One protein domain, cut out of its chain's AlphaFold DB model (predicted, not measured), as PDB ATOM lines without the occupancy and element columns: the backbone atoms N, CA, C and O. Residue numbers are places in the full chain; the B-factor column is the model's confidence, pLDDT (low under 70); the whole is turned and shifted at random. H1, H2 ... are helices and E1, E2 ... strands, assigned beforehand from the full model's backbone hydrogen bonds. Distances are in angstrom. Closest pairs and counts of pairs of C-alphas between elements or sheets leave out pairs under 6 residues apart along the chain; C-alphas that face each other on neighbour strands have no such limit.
ATOM      1  N   ALA A   6     -45.465  -5.615 -39.944       93.31
ATOM      2  CA  ALA A   6     -45.740  -7.050 -39.839       93.31
ATOM      3  C   ALA A   6     -44.937  -7.749 -38.725       93.31
ATOM      4  O   ALA A   6     -45.452  -8.652 -38.077       93.31
ATOM      5  N   ALA A   7     -43.698  -7.314 -38.470       92.31
ATOM      6  CA  ALA A   7     -42.877  -7.896 -37.412       92.31
ATOM      7  C   ALA A   7     -43.418  -7.553 -36.016       92.31
ATOM      8  O   ALA A   7     -43.396  -8.405 -35.130       92.31
ATOM      9  N   LEU A   8     -43.932  -6.332 -35.825       94.81
ATOM     10  CA  LEU A   8     -44.561  -5.959 -34.562       94.81
ATOM     11  C   LEU A   8     -45.902  -6.674 -34.380       94.81
ATOM     12  O   LEU A   8     -46.159  -7.217 -33.311       94.81
ATOM     13  N   LYS A   9     -46.710  -6.771 -35.442       95.88
ATOM     14  CA  LYS A   9     -47.968  -7.533 -35.417       95.88
ATOM     15  C   LYS A   9     -47.750  -8.988 -35.014       95.88
ATOM     16  O   LYS A   9     -48.448  -9.493 -34.144       95.88
ATOM     17  N   TYR A  10     -46.742  -9.631 -35.603       94.12
ATOM     18  CA  TYR A  10     -46.370 -10.997 -35.255       94.12
ATOM     19  C   TYR A  10     -45.926 -11.119 -33.790       94.12
ATOM     20  O   TYR A  10     -46.331 -12.059 -33.116       94.12
ATOM     21  N   TYR A  11     -45.141 -10.166 -33.271       94.38
ATOM     22  CA  TYR A  11     -44.759 -10.153 -31.854       94.38
ATOM     23  C   TYR A  11     -45.979 -10.087 -30.923       94.38
ATOM     24  O   TYR A  11     -46.079 -10.890 -29.996       94.38
ATOM     25  N   TYR A  12     -46.912  -9.168 -31.186       96.25
ATOM     26  CA  TYR A  12     -48.141  -9.045 -30.398       96.25
ATOM     27  C   TYR A  12     -48.987 -10.316 -30.473       96.25
ATOM     28  O   TYR A  12     -49.427 -10.805 -29.440       96.25
ATOM     29  N   TRP A  13     -49.150 -10.892 -31.667       96.12
ATOM     30  CA  TRP A  13     -49.874 -12.149 -31.844       96.12
ATOM     31  C   TRP A  13     -49.238 -13.304 -31.066       96.12
ATOM     32  O   TRP A  13     -49.931 -14.009 -30.344       96.12
ATOM     33  N   ARG A  14     -47.911 -13.462 -31.138       93.62
ATOM     34  CA  ARG A  14     -47.192 -14.501 -30.388       93.62
ATOM     35  C   ARG A  14     -47.308 -14.334 -28.877       93.62
ATOM     36  O   ARG A  14     -47.391 -15.328 -28.169       93.62
ATOM     37  N   LYS A  15     -47.303 -13.096 -28.382       94.06
ATOM     38  CA  LYS A  15     -47.540 -12.817 -26.962       94.06
ATOM     39  C   LYS A  15     -48.976 -13.184 -26.572       94.06
ATOM     40  O   LYS A  15     -49.153 -13.873 -25.577       94.06
ATOM     41  N   GLN A  16     -49.957 -12.778 -27.379       96.94
ATOM     42  CA  GLN A  16     -51.376 -13.009 -27.107       96.94
ATOM     43  C   GLN A  16     -51.743 -14.496 -27.143       96.94
ATOM     44  O   GLN A  16     -52.363 -14.978 -26.213       96.94
ATOM     45  N   ILE A  17     -51.291 -15.254 -28.148       95.19
ATOM     46  CA  ILE A  17     -51.626 -16.685 -28.245       95.19
ATOM     47  C   ILE A  17     -51.058 -17.496 -27.067       95.19
ATOM     48  O   ILE A  17     -51.658 -18.472 -26.631       95.19
ATOM     49  N   VAL A  18     -49.915 -17.075 -26.513       94.56
ATOM     50  CA  VAL A  18     -49.350 -17.669 -25.290       94.56
ATOM     51  C   VAL A  18     -50.138 -17.253 -24.047       94.56
ATOM     52  O   VAL A  18     -50.267 -18.056 -23.128       94.56
ATOM     53  N   GLU A  19     -50.652 -16.026 -24.001       96.00
ATOM     54  CA  GLU A  19     -51.519 -15.543 -22.920       96.00
ATOM     55  C   GLU A  19     -52.869 -16.276 -22.908       96.00
ATOM     56  O   GLU A  19     -53.314 -16.711 -21.850       96.00
ATOM     57  N   ASP A  20     -53.462 -16.485 -24.084       96.88
ATOM     58  CA  ASP A  20     -54.787 -17.089 -24.245       96.88
ATOM     59  C   ASP A  20     -54.768 -18.615 -24.037       96.88
ATOM     60  O   ASP A  20     -55.700 -19.175 -23.459       96.88
ATOM     61  N   HIS A  21     -53.706 -19.299 -24.484       95.31
ATOM     62  CA  HIS A  21     -53.670 -20.771 -24.546       95.31
ATOM     63  C   HIS A  21     -52.533 -21.421 -23.745       95.31
ATOM     64  O   HIS A  21     -52.485 -22.644 -23.615       95.31
ATOM     65  N   GLY A  22     -51.624 -20.628 -23.178       94.38
ATOM     66  CA  GLY A  22     -50.480 -21.121 -22.417       94.38
ATOM     67  C   GLY A  22     -49.299 -21.563 -23.286       94.38
ATOM     68  O   GLY A  22     -49.411 -21.881 -24.469       94.38
ATOM     69  N   THR A  23     -48.109 -21.579 -22.682       91.19
ATOM     70  CA  THR A  23     -46.860 -21.897 -23.394       91.19
ATOM     71  C   THR A  23     -46.808 -23.340 -23.894       91.19
ATOM     72  O   THR A  23     -46.300 -23.569 -24.984       91.19
ATOM     73  N   GLU A  24     -47.333 -24.299 -23.129       92.81
ATOM     74  CA  GLU A  24     -47.254 -25.727 -23.460       92.81
ATOM     75  C   GLU A  24     -48.001 -26.053 -24.760       92.81
ATOM     76  O   GLU A  24     -47.385 -26.557 -25.698       92.81
ATOM     77  N   ALA A  25     -49.271 -25.650 -24.868       91.38
ATOM     78  CA  ALA A  25     -50.081 -25.860 -26.068       91.38
ATOM     79  C   ALA A  25     -49.470 -25.175 -27.304       91.38
ATOM     80  O   ALA A  25     -49.374 -25.765 -28.381       91.38
ATOM     81  N   VAL A  26     -48.979 -23.940 -27.144       90.88
ATOM     82  CA  VAL A  26     -48.322 -23.204 -28.234       90.88
ATOM     83  C   VAL A  26     -47.019 -23.882 -28.670       90.88
ATOM     84  O   VAL A  26     -46.702 -23.886 -29.860       90.88
ATOM     85  N   SER A  27     -46.249 -24.445 -27.737       88.81
ATOM     86  CA  SER A  27     -45.024 -25.191 -28.038       88.81
ATOM     87  C   SER A  27     -45.308 -26.526 -28.725       88.81
ATOM     88  O   SER A  27     -44.583 -26.883 -29.651       88.81
ATOM     89  N   GLU A  28     -46.357 -27.239 -28.322       90.38
ATOM     90  CA  GLU A  28     -46.784 -28.478 -28.974       90.38
ATOM     91  C   GLU A  28     -47.224 -28.229 -30.423       90.38
ATOM     92  O   GLU A  28     -46.771 -28.916 -31.340       90.38
ATOM     93  N   ALA A  29     -48.051 -27.204 -30.651       89.25
ATOM     94  CA  ALA A  29     -48.447 -26.794 -31.995       89.25
ATOM     95  C   ALA A  29     -47.231 -26.364 -32.833       89.25
ATOM     96  O   ALA A  29     -47.068 -26.812 -33.967       89.25
ATOM     97  N   ALA A  30     -46.319 -25.564 -32.266       87.38
ATOM     98  CA  ALA A  30     -45.083 -25.184 -32.950       87.38
ATOM     99  C   ALA A  30     -44.233 -26.407 -33.329       87.38
ATOM    100  O   ALA A  30     -43.702 -26.446 -34.428       87.38
ATOM    101  N   GLY A  31     -44.163 -27.441 -32.485       86.81
ATOM    102  CA  GLY A  31     -43.449 -28.683 -32.798       86.81
ATOM    103  C   GLY A  31     -44.026 -29.467 -33.985       86.81
ATOM    104  O   GLY A  31     -43.281 -30.184 -34.650       86.81
ATOM    105  N   ARG A  32     -45.325 -29.315 -34.273       87.88
ATOM    106  CA  ARG A  32     -45.988 -29.902 -35.453       87.88
ATOM    107  C   ARG A  32     -45.815 -29.055 -36.717       87.88
ATOM    108  O   ARG A  32     -45.785 -29.602 -37.815       87.88
ATOM    109  N   ILE A  33     -45.689 -27.736 -36.568       86.12
ATOM    110  CA  ILE A  33     -45.582 -26.781 -37.683       86.12
ATOM    111  C   ILE A  33     -44.122 -26.572 -38.118       86.12
ATOM    112  O   ILE A  33     -43.819 -26.501 -39.311       86.12
ATOM    113  N   ASP A  34     -43.209 -26.423 -37.159       84.88
ATOM    114  CA  ASP A  34     -41.836 -25.998 -37.407       84.88
ATOM    115  C   ASP A  34     -41.016 -27.135 -38.023       84.88
ATOM    116  O   ASP A  34     -40.602 -28.086 -37.361       84.88
ATOM    117  N   TYR A  35     -40.703 -27.001 -39.313       86.06
ATOM    118  CA  TYR A  35     -39.864 -27.953 -40.033       86.06
ATOM    119  C   TYR A  35     -38.559 -27.311 -40.510       86.06
ATOM    120  O   TYR A  35     -38.416 -26.879 -41.656       86.06
ATOM    121  N   PHE A  36     -37.553 -27.279 -39.630       83.44
ATOM    122  CA  PHE A  36     -36.261 -26.630 -39.908       83.44
ATOM    123  C   PHE A  36     -35.513 -27.210 -41.117       83.44
ATOM    124  O   PHE A  36     -34.734 -26.507 -41.760       83.44
ATOM    125  N   LEU A  37     -35.774 -28.470 -41.479       86.94
ATOM    126  CA  LEU A  37     -35.175 -29.101 -42.656       86.94
ATOM    127  C   LEU A  37     -35.660 -28.484 -43.980       86.94
ATOM    128  O   LEU A  37     -34.974 -28.636 -44.994       86.94
ATOM    129  N   ALA A  38     -36.770 -27.734 -43.984       85.19
ATOM    130  CA  ALA A  38     -37.192 -26.949 -45.147       85.19
ATOM    131  C   ALA A  38     -36.116 -25.946 -45.585       85.19
ATOM    132  O   ALA A  38     -35.907 -25.747 -46.781       85.19
ATOM    133  N   ALA A  39     -35.360 -25.377 -44.638       82.56
ATOM    134  CA  ALA A  39     -34.251 -24.470 -44.942       82.56
ATOM    135  C   ALA A  39     -33.117 -25.152 -45.731       82.56
ATOM    136  O   ALA A  39     -32.319 -24.478 -46.379       82.56
ATOM    137  N   LEU A  40     -33.060 -26.486 -45.704       90.94
ATOM    138  CA  LEU A  40     -32.119 -27.311 -46.465       90.94
ATOM    139  C   LEU A  40     -32.732 -27.849 -47.771       90.94
ATOM    140  O   LEU A  40     -32.182 -28.768 -48.377       90.94
ATOM    141  N   GLY A  41     -33.887 -27.325 -48.190       91.50
ATOM    142  CA  GLY A  41     -34.595 -27.750 -49.398       91.50
ATOM    143  C   GLY A  41     -35.348 -29.075 -49.258       91.50
ATOM    144  O   GLY A  41     -35.728 -29.666 -50.268       91.50
ATOM    145  N   LYS A  42     -35.561 -29.581 -48.034       91.62
ATOM    146  CA  LYS A  42     -36.416 -30.757 -47.818       91.62
ATOM    147  C   LYS A  42     -37.892 -30.358 -47.941       91.62
ATOM    148  O   LYS A  42     -38.251 -29.289 -47.447       91.62
ATOM    149  N   PRO A  43     -38.753 -31.192 -48.553       89.06
ATOM    150  CA  PRO A  43     -40.183 -30.915 -48.584       89.06
ATOM    151  C   PRO A  43     -40.713 -30.874 -47.151       89.06
ATOM    152  O   PRO A  43     -40.419 -31.775 -46.358       89.06
ATOM    153  N   ALA A  44     -41.436 -29.807 -46.822       86.62
ATOM    154  CA  ALA A  44     -42.122 -29.705 -45.546       86.62
ATOM    155  C   ALA A  44     -43.325 -30.661 -45.542       86.62
ATOM    156  O   ALA A  44     -43.999 -30.770 -46.572       86.62
ATOM    157  N   PRO A  45     -43.579 -31.368 -44.430       86.06
ATOM    158  CA  PRO A  45     -44.827 -32.097 -44.262       86.06
ATOM    159  C   PRO A  45     -46.016 -31.126 -44.274       86.06
ATOM    160  O   PRO A  45     -45.853 -29.915 -44.103       86.06
ATOM    161  N   GLU A  46     -47.211 -31.665 -44.495       87.38
ATOM    162  CA  GLU A  46     -48.442 -30.892 -44.346       87.38
ATOM    163  C   GLU A  46     -48.601 -30.443 -42.889       87.38
ATOM    164  O   GLU A  46     -48.257 -31.177 -41.960       87.38
ATOM    165  N   VAL A  47     -49.067 -29.210 -42.700       87.06
ATOM    166  CA  VAL A  47     -49.289 -28.650 -41.367       87.06
ATOM    167  C   VAL A  47     -50.547 -29.284 -40.781       87.06
ATOM    168  O   VAL A  47     -51.641 -29.070 -41.292       87.06
ATOM    169  N   ASP A  48     -50.371 -30.041 -39.703       84.06
ATOM    170  CA  ASP A  48     -51.443 -30.747 -38.998       84.06
ATOM    171  C   ASP A  48     -51.993 -29.888 -37.845       84.06
ATOM    172  O   ASP A  48     -51.576 -30.015 -36.686       84.06
ATOM    173  N   LEU A  49     -52.877 -28.950 -38.202       88.31
ATOM    174  CA  LEU A  49     -53.646 -28.129 -37.264       88.31
ATOM    175  C   LEU A  49     -55.138 -28.401 -37.430       88.31
ATOM    176  O   LEU A  49     -55.642 -28.437 -38.554       88.31
ATOM    177  N   SER A  50     -55.848 -28.541 -36.314       91.06
ATOM    178  CA  SER A  50     -57.304 -28.672 -36.328       91.06
ATOM    179  C   SER A  50     -57.995 -27.339 -36.644       91.06
ATOM    180  O   SER A  50     -57.428 -26.259 -36.458       91.06
ATOM    181  N   ASP A  51     -59.259 -27.404 -37.071       93.62
ATOM    182  CA  ASP A  51     -60.085 -26.208 -37.277       93.62
ATOM    183  C   ASP A  51     -60.215 -25.370 -35.990       93.62
ATOM    184  O   ASP A  51     -60.199 -24.140 -36.049       93.62
ATOM    185  N   ASP A  52     -60.266 -26.025 -34.825       92.81
ATOM    186  CA  ASP A  52     -60.315 -25.359 -33.520       92.81
ATOM    187  C   ASP A  52     -59.003 -24.620 -33.211       92.81
ATOM    188  O   ASP A  52     -59.023 -23.497 -32.709       92.81
ATOM    189  N   GLU A  53     -57.850 -25.208 -33.547       92.88
ATOM    190  CA  GLU A  53     -56.539 -24.567 -33.379       92.88
ATOM    191  C   GLU A  53     -56.370 -23.364 -34.313       92.88
ATOM    192  O   GLU A  53     -55.830 -22.326 -33.914       92.88
ATOM    193  N   LEU A  54     -56.863 -23.473 -35.549       92.38
ATOM    194  CA  LEU A  54     -56.879 -22.367 -36.505       92.38
ATOM    195  C   LEU A  54     -57.795 -21.229 -36.039       92.38
ATOM    196  O   LEU A  54     -57.398 -20.062 -36.113       92.38
ATOM    197  N   ALA A  55     -58.988 -21.551 -35.531       94.88
ATOM    198  CA  ALA A  55     -59.915 -20.573 -34.970       94.88
ATOM    199  C   ALA A  55     -59.311 -19.862 -33.749       94.88
ATOM    200  O   ALA A  55     -59.273 -18.634 -33.710       94.88
ATOM    201  N   ALA A  56     -58.726 -20.617 -32.815       94.19
ATOM    202  CA  ALA A  56     -58.031 -20.084 -31.646       94.19
ATOM    203  C   ALA A  56     -56.888 -19.123 -32.026       94.19
ATOM    204  O   ALA A  56     -56.770 -18.016 -31.490       94.19
ATOM    205  N   ALA A  57     -56.071 -19.499 -33.016       93.69
ATOM    206  CA  ALA A  57     -54.995 -18.651 -33.519       93.69
ATOM    207  C   ALA A  57     -55.513 -17.352 -34.168       93.69
ATOM    208  O   ALA A  57     -54.874 -16.301 -34.024       93.69
ATOM    209  N   ALA A  58     -56.647 -17.414 -34.874       96.19
ATOM    210  CA  ALA A  58     -57.295 -16.260 -35.494       96.19
ATOM    211  C   ALA A  58     -57.921 -15.312 -34.455       96.19
ATOM    212  O   ALA A  58     -57.751 -14.094 -34.562       96.19
ATOM    213  N   ASP A  59     -58.560 -15.850 -33.418       97.94
ATOM    214  CA  ASP A  59     -59.118 -15.067 -32.311       97.94
ATOM    215  C   ASP A  59     -58.007 -14.353 -31.525       97.94
ATOM    216  O   ASP A  59     -58.070 -13.137 -31.310       97.94
ATOM    217  N   SER A  60     -56.916 -15.065 -31.216       98.12
ATOM    218  CA  SER A  60     -55.702 -14.478 -30.628       98.12
ATOM    219  C   SER A  60     -55.138 -13.343 -31.491       98.12
ATOM    220  O   SER A  60     -54.653 -12.332 -30.979       98.12
ATOM    221  N   LEU A  61     -55.188 -13.470 -32.824       98.06
ATOM    222  CA  LEU A  61     -54.739 -12.414 -33.736       98.06
ATOM    223  C   LEU A  61     -55.635 -11.175 -33.647       98.06
ATOM    224  O   LEU A  61     -55.112 -10.059 -33.599       98.06
ATOM    225  N   ALA A  62     -56.955 -11.347 -33.605       98.19
ATOM    226  CA  ALA A  62     -57.890 -10.234 -33.460       98.19
ATOM    227  C   ALA A  62     -57.646  -9.464 -32.148       98.19
ATOM    228  O   ALA A  62     -57.475  -8.238 -32.178       98.19
ATOM    229  N   SER A  63     -57.523 -10.181 -31.027       98.44
ATOM    230  CA  SER A  63     -57.188  -9.614 -29.712       98.44
ATOM    231  C   SER A  63     -55.838  -8.894 -29.725       98.44
ATOM    232  O   SER A  63     -55.731  -7.742 -29.294       98.44
ATOM    233  N   ALA A  64     -54.814  -9.509 -30.322       98.38
ATOM    234  CA  ALA A  64     -53.489  -8.914 -30.455       98.38
ATOM    235  C   ALA A  64     -53.497  -7.609 -31.265       98.38
ATOM    236  O   ALA A  64     -52.782  -6.668 -30.924       98.38
ATOM    237  N   MET A  65     -54.293  -7.528 -32.339       98.62
ATOM    238  CA  MET A  65     -54.390  -6.314 -33.157       98.62
ATOM    239  C   MET A  65     -55.125  -5.196 -32.414       98.62
ATOM    240  O   MET A  65     -54.711  -4.038 -32.495       98.62
ATOM    241  N   ALA A  66     -56.172  -5.528 -31.652       98.50
ATOM    242  CA  ALA A  66     -56.830  -4.566 -30.772       98.50
ATOM    243  C   ALA A  66     -55.845  -4.011 -29.733       98.50
ATOM    244  O   ALA A  66     -55.760  -2.792 -29.563       98.50
ATOM    245  N   LYS A  67     -55.037  -4.883 -29.115       98.19
ATOM    246  CA  LYS A  67     -54.017  -4.482 -28.145       98.19
ATOM    247  C   LYS A  67     -52.908  -3.631 -28.766       98.19
ATOM    248  O   LYS A  67     -52.595  -2.574 -28.235       98.19
ATOM    249  N   LEU A  68     -52.375  -4.021 -29.925       98.31
ATOM    250  CA  LEU A  68     -51.364  -3.236 -30.642       98.31
ATOM    251  C   LEU A  68     -51.880  -1.833 -30.989       98.31
ATOM    252  O   LEU A  68     -51.160  -0.849 -30.831       98.31
ATOM    253  N   LYS A  69     -53.139  -1.724 -31.431       98.44
ATOM    254  CA  LYS A  69     -53.766  -0.429 -31.713       98.44
ATOM    255  C   LYS A  69     -53.987   0.393 -30.442       98.44
ATOM    256  O   LYS A  69     -53.883   1.611 -30.517       98.44
ATOM    257  N   ALA A  70     -54.298  -0.234 -29.310       98.12
ATOM    258  CA  ALA A  70     -54.433   0.461 -28.032       98.12
ATOM    259  C   ALA A  70     -53.080   0.996 -27.534       98.12
ATOM    260  O   ALA A  70     -52.986   2.174 -27.202       98.12
ATOM    261  N   ASP A  71     -52.038   0.162 -27.568       97.50
ATOM    262  CA  ASP A  71     -50.703   0.486 -27.050       97.50
ATOM    263  C   ASP A  71     -49.976   1.526 -27.940       97.50
ATOM    264  O   ASP A  71     -49.271   2.398 -27.439       97.50
ATOM    265  N   HIS A  72     -50.166   1.494 -29.269       97.31
ATOM    266  CA  HIS A  72     -49.456   2.383 -30.211       97.31
ATOM    267  C   HIS A  72     -50.343   3.387 -30.964       97.31
ATOM    268  O   HIS A  72     -49.849   4.154 -31.793       97.31
ATOM    269  N   GLY A  73     -51.660   3.361 -30.764       97.31
ATOM    270  CA  GLY A  73     -52.621   4.189 -31.506       97.31
ATOM    271  C   GLY A  73     -52.810   3.806 -32.984       97.31
ATOM    272  O   GLY A  73     -53.696   4.345 -33.647       97.31
ATOM    273  N   SER A  74     -52.010   2.881 -33.526       96.94
ATOM    274  CA  SER A  74     -52.018   2.512 -34.945       96.94
ATOM    275  C   SER A  74     -51.590   1.065 -35.176       96.94
ATOM    276  O   SER A  74     -50.676   0.567 -34.526       96.94
ATOM    277  N   LEU A  75     -52.199   0.417 -36.177       97.38
ATOM    278  CA  LEU A  75     -51.749  -0.883 -36.688       97.38
ATOM    279  C   LEU A  75     -50.498  -0.786 -37.575       97.38
ATOM    280  O   LEU A  75     -49.941  -1.816 -37.953       97.38
ATOM    281  N   ASP A  76     -50.063   0.424 -37.916       97.38
ATOM    282  CA  ASP A  76     -48.875   0.666 -38.738       97.38
ATOM    283  C   ASP A  76     -47.612   0.902 -37.906       97.38
ATOM    284  O   ASP A  76     -46.535   1.105 -38.470       97.38
ATOM    285  N   ALA A  77     -47.722   0.825 -36.575       97.75
ATOM    286  CA  ALA A  77     -46.571   0.846 -35.689       97.75
ATOM    287  C   ALA A  77     -45.574  -0.256 -36.077       97.75
ATOM    288  O   ALA A  77     -45.923  -1.384 -36.444       97.75
ATOM    289  N   THR A  78     -44.303   0.102 -36.039       97.00
ATOM    290  CA  THR A  78     -43.190  -0.694 -36.531       97.00
ATOM    291  C   THR A  78     -42.443  -1.356 -35.385       97.00
ATOM    292  O   THR A  78     -42.451  -0.895 -34.250       97.00
ATOM    293  N   TYR A  79     -41.720  -2.435 -35.683       95.44
ATOM    294  CA  TYR A  79     -40.924  -3.135 -34.672       95.44
ATOM    295  C   TYR A  79     -39.958  -2.202 -33.916       95.44
ATOM    296  O   TYR A  79     -39.762  -2.363 -32.719       95.44
ATOM    297  N   GLY A  80     -39.385  -1.201 -34.592       96.38
ATOM    298  CA  GLY A  80     -38.481  -0.220 -33.988       96.38
ATOM    299  C   GLY A  80     -39.151   0.827 -33.092       96.38
ATOM    300  O   GLY A  80     -38.432   1.555 -32.402       96.38
ATOM    301  N   ASP A  81     -40.484   0.907 -33.090       97.50
ATOM    302  CA  ASP A  81     -41.240   1.763 -32.170       97.50
ATOM    303  C   ASP A  81     -41.290   1.136 -30.772       97.50
ATOM    304  O   ASP A  81     -41.173   1.843 -29.782       97.50
ATOM    305  N   THR A  82     -41.331  -0.197 -30.685       96.62
ATOM    306  CA  THR A  82     -41.217  -0.944 -29.421       96.62
ATOM    307  C   THR A  82     -39.762  -1.257 -29.087       96.62
ATOM    308  O   THR A  82     -39.301  -1.017 -27.980       96.62
ATOM    309  N   PHE A  83     -39.002  -1.818 -30.023       96.50
ATOM    310  CA  PHE A  83     -37.703  -2.413 -29.729       96.50
ATOM    311  C   PHE A  83     -36.562  -1.451 -30.042       96.50
ATOM    312  O   PHE A  83     -36.384  -1.007 -31.179       96.50
ATOM    313  N   ARG A  84     -35.768  -1.124 -29.020       97.38
ATOM    314  CA  ARG A  84     -34.820  -0.006 -29.050       97.38
ATOM    315  C   ARG A  84     -33.410  -0.420 -28.641       97.38
ATOM    316  O   ARG A  84     -33.217  -1.338 -27.846       97.38
ATOM    317  N   VAL A  85     -32.415   0.309 -29.140       96.62
ATOM    318  CA  VAL A  85     -31.060   0.353 -28.572       96.62
ATOM    319  C   VAL A  85     -30.846   1.720 -27.946       96.62
ATOM    320  O   VAL A  85     -31.194   2.727 -28.550       96.62
ATOM    321  N   GLY A  86     -30.284   1.782 -26.750       94.38
ATOM    322  CA  GLY A  86     -30.067   3.051 -26.074       94.38
ATOM    323  C   GLY A  86     -29.604   2.852 -24.647       94.38
ATOM    324  O   GLY A  86     -29.532   1.723 -24.161       94.38
ATOM    325  N   ARG A  87     -29.305   3.964 -23.987       93.25
ATOM    326  CA  ARG A  87     -29.046   4.003 -22.550       93.25
ATOM    327  C   ARG A  87     -29.489   5.332 -21.960       93.25
ATOM    328  O   ARG A  87     -29.607   6.321 -22.683       93.25
ATOM    329  N   ASP A  88     -29.776   5.291 -20.666       93.00
ATOM    330  CA  ASP A  88     -30.373   6.371 -19.885       93.00
ATOM    331  C   ASP A  88     -31.708   6.857 -20.474       93.00
ATOM    332  O   ASP A  88     -32.717   6.149 -20.408       93.00
ATOM    333  N   ASP A  89     -31.696   8.047 -21.068       90.81
ATOM    334  CA  ASP A  89     -32.852   8.810 -21.528       90.81
ATOM    335  C   ASP A  89     -33.041   8.784 -23.051       90.81
ATOM    336  O   ASP A  89     -34.050   9.266 -23.556       90.81
ATOM    337  N   THR A  90     -32.090   8.216 -23.801       94.88
ATOM    338  CA  THR A  90     -32.094   8.279 -25.267       94.88
ATOM    339  C   THR A  90     -31.950   6.901 -25.891       94.88
ATOM    340  O   THR A  90     -31.097   6.096 -25.507       94.88
ATOM    341  N   SER A  91     -32.767   6.646 -26.913       97.25
ATOM    342  CA  SER A  91     -32.726   5.403 -27.674       97.25
ATOM    343  C   SER A  91     -33.048   5.595 -29.150       97.25
ATOM    344  O   SER A  91     -33.645   6.595 -29.545       97.25
ATOM    345  N   TRP A  92     -32.715   4.586 -29.955       97.81
ATOM    346  CA  TRP A  92     -32.900   4.521 -31.406       97.81
ATOM    347  C   TRP A  92     -33.567   3.205 -31.814       97.81
ATOM    348  O   TRP A  92     -33.411   2.195 -31.117       97.81
ATOM    349  N   PRO A  93     -34.318   3.186 -32.930       97.44
ATOM    350  CA  PRO A  93     -35.084   2.014 -33.325       97.44
ATOM    351  C   PRO A  93     -34.145   0.861 -33.650       97.44
ATOM    352  O   PRO A  93     -33.146   1.023 -34.357       97.44
ATOM    353  N   LEU A  94     -34.472  -0.327 -33.160       95.31
ATOM    354  CA  LEU A  94     -33.691  -1.528 -33.384       95.31
ATOM    355  C   LEU A  94     -34.562  -2.604 -34.021       95.31
ATOM    356  O   LEU A  94     -35.781  -2.623 -33.932       95.31
ATOM    357  N   GLY A  95     -33.920  -3.505 -34.749       92.56
ATOM    358  CA  GLY A  95     -34.569  -4.729 -35.186       92.56
ATOM    359  C   GLY A  95     -33.589  -5.873 -35.085       92.56
ATOM    360  O   GLY A  95     -32.379  -5.639 -35.124       92.56
ATOM    361  N   GLY A  96     -34.124  -7.085 -35.056       91.12
ATOM    362  CA  GLY A  96     -33.424  -8.238 -34.510       91.12
ATOM    363  C   GLY A  96     -33.831  -8.442 -33.054       91.12
ATOM    364  O   GLY A  96     -34.733  -7.764 -32.563       91.12
ATOM    365  N   GLY A  97     -33.144  -9.344 -32.377       88.81
ATOM    366  CA  GLY A  97     -33.500  -9.830 -31.057       88.81
ATOM    367  C   GLY A  97     -34.269 -11.133 -31.095       88.81
ATOM    368  O   GLY A  97     -34.433 -11.749 -32.158       88.81
ATOM    369  N   GLY A  98     -34.700 -11.549 -29.911       78.81
ATOM    370  CA  GLY A  98     -35.554 -12.708 -29.776       78.81
ATOM    371  C   GLY A  98     -36.457 -12.699 -28.549       78.81
ATOM    372  O   GLY A  98     -36.427 -11.771 -27.742       78.81
ATOM    373  N   GLY A  99     -37.288 -13.736 -28.462       76.06
ATOM    374  CA  GLY A  99     -38.353 -13.904 -27.476       76.06
ATOM    375  C   GLY A  99     -39.696 -14.205 -28.146       76.06
ATOM    376  O   GLY A  99     -39.933 -13.805 -29.281       76.06
ATOM    377  N   GLN A 100     -40.582 -14.927 -27.456       74.81
ATOM    378  CA  GLN A 100     -41.910 -15.298 -27.978       74.81
ATOM    379  C   GLN A 100     -41.875 -16.034 -29.339       74.81
ATOM    380  O   GLN A 100     -42.747 -15.853 -30.183       74.81
ATOM    381  N   GLY A 101     -40.861 -16.872 -29.584       67.88
ATOM    382  CA  GLY A 101     -40.696 -17.592 -30.860       67.88
ATOM    383  C   GLY A 101     -40.097 -16.754 -31.999       67.88
ATOM    384  O   GLY A 101     -39.836 -17.276 -33.076       67.88
ATOM    385  N   LEU A 102     -39.810 -15.471 -31.767       73.69
ATOM    386  CA  LEU A 102     -38.935 -14.697 -32.638       73.69
ATOM    387  C   LEU A 102     -37.495 -15.015 -32.251       73.69
ATOM    388  O   LEU A 102     -37.089 -14.716 -31.136       73.69
ATOM    389  N   THR A 103     -36.710 -15.584 -33.159       80.25
ATOM    390  CA  THR A 103     -35.258 -15.696 -32.982       80.25
ATOM    391  C   THR A 103     -34.587 -15.260 -34.270       80.25
ATOM    392  O   THR A 103     -34.887 -15.768 -35.347       80.25
ATOM    393  N   THR A 104     -33.687 -14.287 -34.173       86.50
ATOM    394  CA  THR A 104     -32.953 -13.761 -35.327       86.50
ATOM    395  C   THR A 104     -31.450 -13.873 -35.101       86.50
ATOM    396  O   THR A 104     -30.983 -13.803 -33.968       86.50
ATOM    397  N   LEU A 105     -30.674 -13.992 -36.187       87.25
ATOM    398  CA  LEU A 105     -29.203 -14.024 -36.110       87.25
ATOM    399  C   LEU A 105     -28.624 -12.775 -35.437       87.25
ATOM    400  O   LEU A 105     -27.605 -12.838 -34.755       87.25
ATOM    401  N   ARG A 106     -29.286 -11.628 -35.617       90.12
ATOM    402  CA  ARG A 106     -28.940 -10.397 -34.913       90.12
ATOM    403  C   ARG A 106     -29.524 -10.452 -33.506       90.12
ATOM    404  O   ARG A 106     -30.614  -9.937 -33.278       90.12
ATOM    405  N   ASN A 107     -28.809 -11.092 -32.590       88.75
ATOM    406  CA  ASN A 107     -29.327 -11.404 -31.266       88.75
ATOM    407  C   ASN A 107     -29.202 -10.225 -30.288       88.75
ATOM    408  O   ASN A 107     -28.111  -9.729 -30.023       88.75
ATOM    409  N   ILE A 108     -30.334  -9.813 -29.730       93.12
ATOM    410  CA  ILE A 108     -30.497  -8.745 -28.744       93.12
ATOM    411  C   ILE A 108     -31.497  -9.243 -27.715       93.12
ATOM    412  O   ILE A 108     -32.621  -9.615 -28.061       93.12
ATOM    413  N   SER A 109     -31.094  -9.222 -26.455       92.69
ATOM    414  CA  SER A 109     -31.985  -9.479 -25.332       92.69
ATOM    415  C   SER A 109     -32.603  -8.154 -24.916       92.69
ATOM    416  O   SER A 109     -31.890  -7.247 -24.486       92.69
ATOM    417  N   TYR A 110     -33.914  -8.013 -25.064       94.25
ATOM    418  CA  TYR A 110     -34.620  -6.812 -24.628       94.25
ATOM    419  C   TYR A 110     -35.072  -6.951 -23.175       94.25
ATOM    420  O   TYR A 110     -35.503  -8.024 -22.760       94.25
ATOM    421  N   GLY A 111     -34.971  -5.861 -22.416       93.69
ATOM    422  CA  GLY A 111     -35.468  -5.798 -21.047       93.69
ATOM    423  C   GLY A 111     -36.998  -5.742 -20.955       93.69
ATOM    424  O   GLY A 111     -37.732  -5.896 -21.942       93.69
ATOM    425  N   SER A 112     -37.473  -5.487 -19.736       93.81
ATOM    426  CA  SER A 112     -38.884  -5.228 -19.450       93.81
ATOM    427  C   SER A 112     -39.438  -4.076 -20.290       93.81
ATOM    428  O   SER A 112     -38.706  -3.183 -20.725       93.81
ATOM    429  N   GLU A 113     -40.748  -4.125 -20.519       95.12
ATOM    430  CA  GLU A 113     -41.486  -3.013 -21.117       95.12
ATOM    431  C   GLU A 113     -41.401  -1.783 -20.224       95.12
ATOM    432  O   GLU A 113     -41.470  -1.892 -18.998       95.12
ATOM    433  N   ARG A 114     -41.236  -0.629 -20.860       95.31
ATOM    434  CA  ARG A 114     -41.301   0.692 -20.246       95.31
ATOM    435  C   ARG A 114     -42.711   1.262 -20.402       95.31
ATOM    436  O   ARG A 114     -43.514   0.742 -21.171       95.31
ATOM    437  N   GLU A 115     -42.998   2.347 -19.685       95.38
ATOM    438  CA  GLU A 115     -44.310   3.016 -19.705       95.38
ATOM    439  C   GLU A 115     -44.732   3.491 -21.105       95.38
ATOM    440  O   GLU A 115     -45.917   3.530 -21.409       95.38
ATOM    441  N   ASP A 116     -43.769   3.798 -21.976       95.19
ATOM    442  CA  ASP A 116     -43.983   4.212 -23.368       95.19
ATOM    443  C   ASP A 116     -44.081   3.026 -24.350       95.19
ATOM    444  O   ASP A 116     -43.910   3.194 -25.558       95.19
ATOM    445  N   HIS A 117     -44.292   1.811 -23.836       96.31
ATOM    446  CA  HIS A 117     -44.274   0.547 -24.576       96.31
ATOM    447  C   HIS A 117     -42.951   0.236 -25.287       96.31
ATOM    448  O   HIS A 117     -42.881  -0.694 -26.097       96.31
ATOM    449  N   THR A 118     -41.865   0.952 -24.971       97.19
ATOM    450  CA  THR A 118     -40.543   0.594 -25.478       97.19
ATOM    451  C   THR A 118     -39.895  -0.506 -24.645       97.19
ATOM    452  O   THR A 118     -40.149  -0.697 -23.457       97.19
ATOM    453  N   ARG A 119     -38.999  -1.252 -25.281       96.31
ATOM    454  CA  ARG A 119     -38.155  -2.287 -24.692       96.31
ATOM    455  C   ARG A 119     -36.743  -2.083 -25.197       96.31
ATOM    456  O   ARG A 119     -36.491  -2.088 -26.402       96.31
ATOM    457  N   TRP A 120     -35.819  -1.865 -24.273       96.12
ATOM    458  CA  TRP A 120     -34.448  -1.496 -24.614       96.12
ATOM    459  C   TRP A 120     -33.537  -2.714 -24.528       96.12
ATOM    460  O   TRP A 120     -33.717  -3.580 -23.671       96.12
ATOM    461  N   GLY A 121     -32.571  -2.791 -25.444       94.75
ATOM    462  CA  GLY A 121     -31.540  -3.820 -25.425       94.75
ATOM    463  C   GLY A 121     -30.781  -3.811 -24.096       94.75
ATOM    464  O   GLY A 121     -30.316  -2.770 -23.649       94.75
ATOM    465  N   SER A 122     -30.672  -4.984 -23.480       94.00
ATOM    466  CA  SER A 122     -30.037  -5.229 -22.176       94.00
ATOM    467  C   SER A 122     -28.931  -6.288 -22.241       94.00
ATOM    468  O   SER A 122     -28.171  -6.455 -21.295       94.00
ATOM    469  N   GLY A 123     -28.815  -6.992 -23.370       92.88
ATOM    470  CA  GLY A 123     -27.799  -8.011 -23.600       92.88
ATOM    471  C   GLY A 123     -27.811  -8.518 -25.042       92.88
ATOM    472  O   GLY A 123     -28.529  -7.991 -25.898       92.88
TER     473      GLY A 123
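What this domain is: This is residues 6 to 123 of the 194 residues of an uncharacterized protein of Planctomycetes bacterium B3_Pla (UniProt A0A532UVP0). A small, strongly twisted sheet of four short strands makes one end, and beyond it H1 packs crosswise on the long helix H4. H2 follows H1 toward the other end, where residues 37 to 42, of which 37 to 40 belong to H3, stick out. The 118 printed residues hold five named helices, then four named strands; the sheet, E2 E1 E4 E3, is mixed, as is the class, helices and strands. The whole is only just compact, close to loose, with a radius of gyration of the C-alphas of 15.9 A and spans of 48 by 33 by 25 A.

How they stand to each other: Inner strands E1, residues 83 to 87, and E4, residues 119 to 123, are parallel, with N 84 and O 119 within hydrogen-bond range at 2.9 A. Edge strand E2, residues 90 to 93, forms an antiparallel hairpin with E1, N 92 and O 85 at 2.8 A. Edge strand E3, residues 108 to 110, forms another with E4, N 122 and O 109 at 2.8 A. H5, residues 79 to 82, only grazes the sheet. H1, residues 6 to 21, touches H4, residues 51 to 72, at a steep tilt of 60 degrees, opposite ways; their closest C-alphas, Trp 13 and Ala 64, are 5.0 A apart. H2, residues 23 to 33, is close to H1 but not clearly touching, the closest C-alphas, Val 18 and Val 26, 6.4 A apart. H3, residues 36 to 40, touches no helix. Every O i to N i+4 pair is within hydrogen-bond range in H1, H2 and H4; H3 has 0 of 1, but 2 of 2 O i to N i+3 pairs, and H5 is too short.

Where its parts are: H1 begins at C-alpha 6 (-45.740, -7.050, -39.839) and measures 22.0 A, H4 31.3 A, H2 15.2 A; E4 ends at C-alpha 123 (-27.799, -8.011, -23.600).

The domain as a whole: The C-alphas farthest apart, Pro 43 and Asp 89, are 48.6 A apart. The printed part has no cut; E2 to E3 is the long link. Residue 101 is under pLDDT 70.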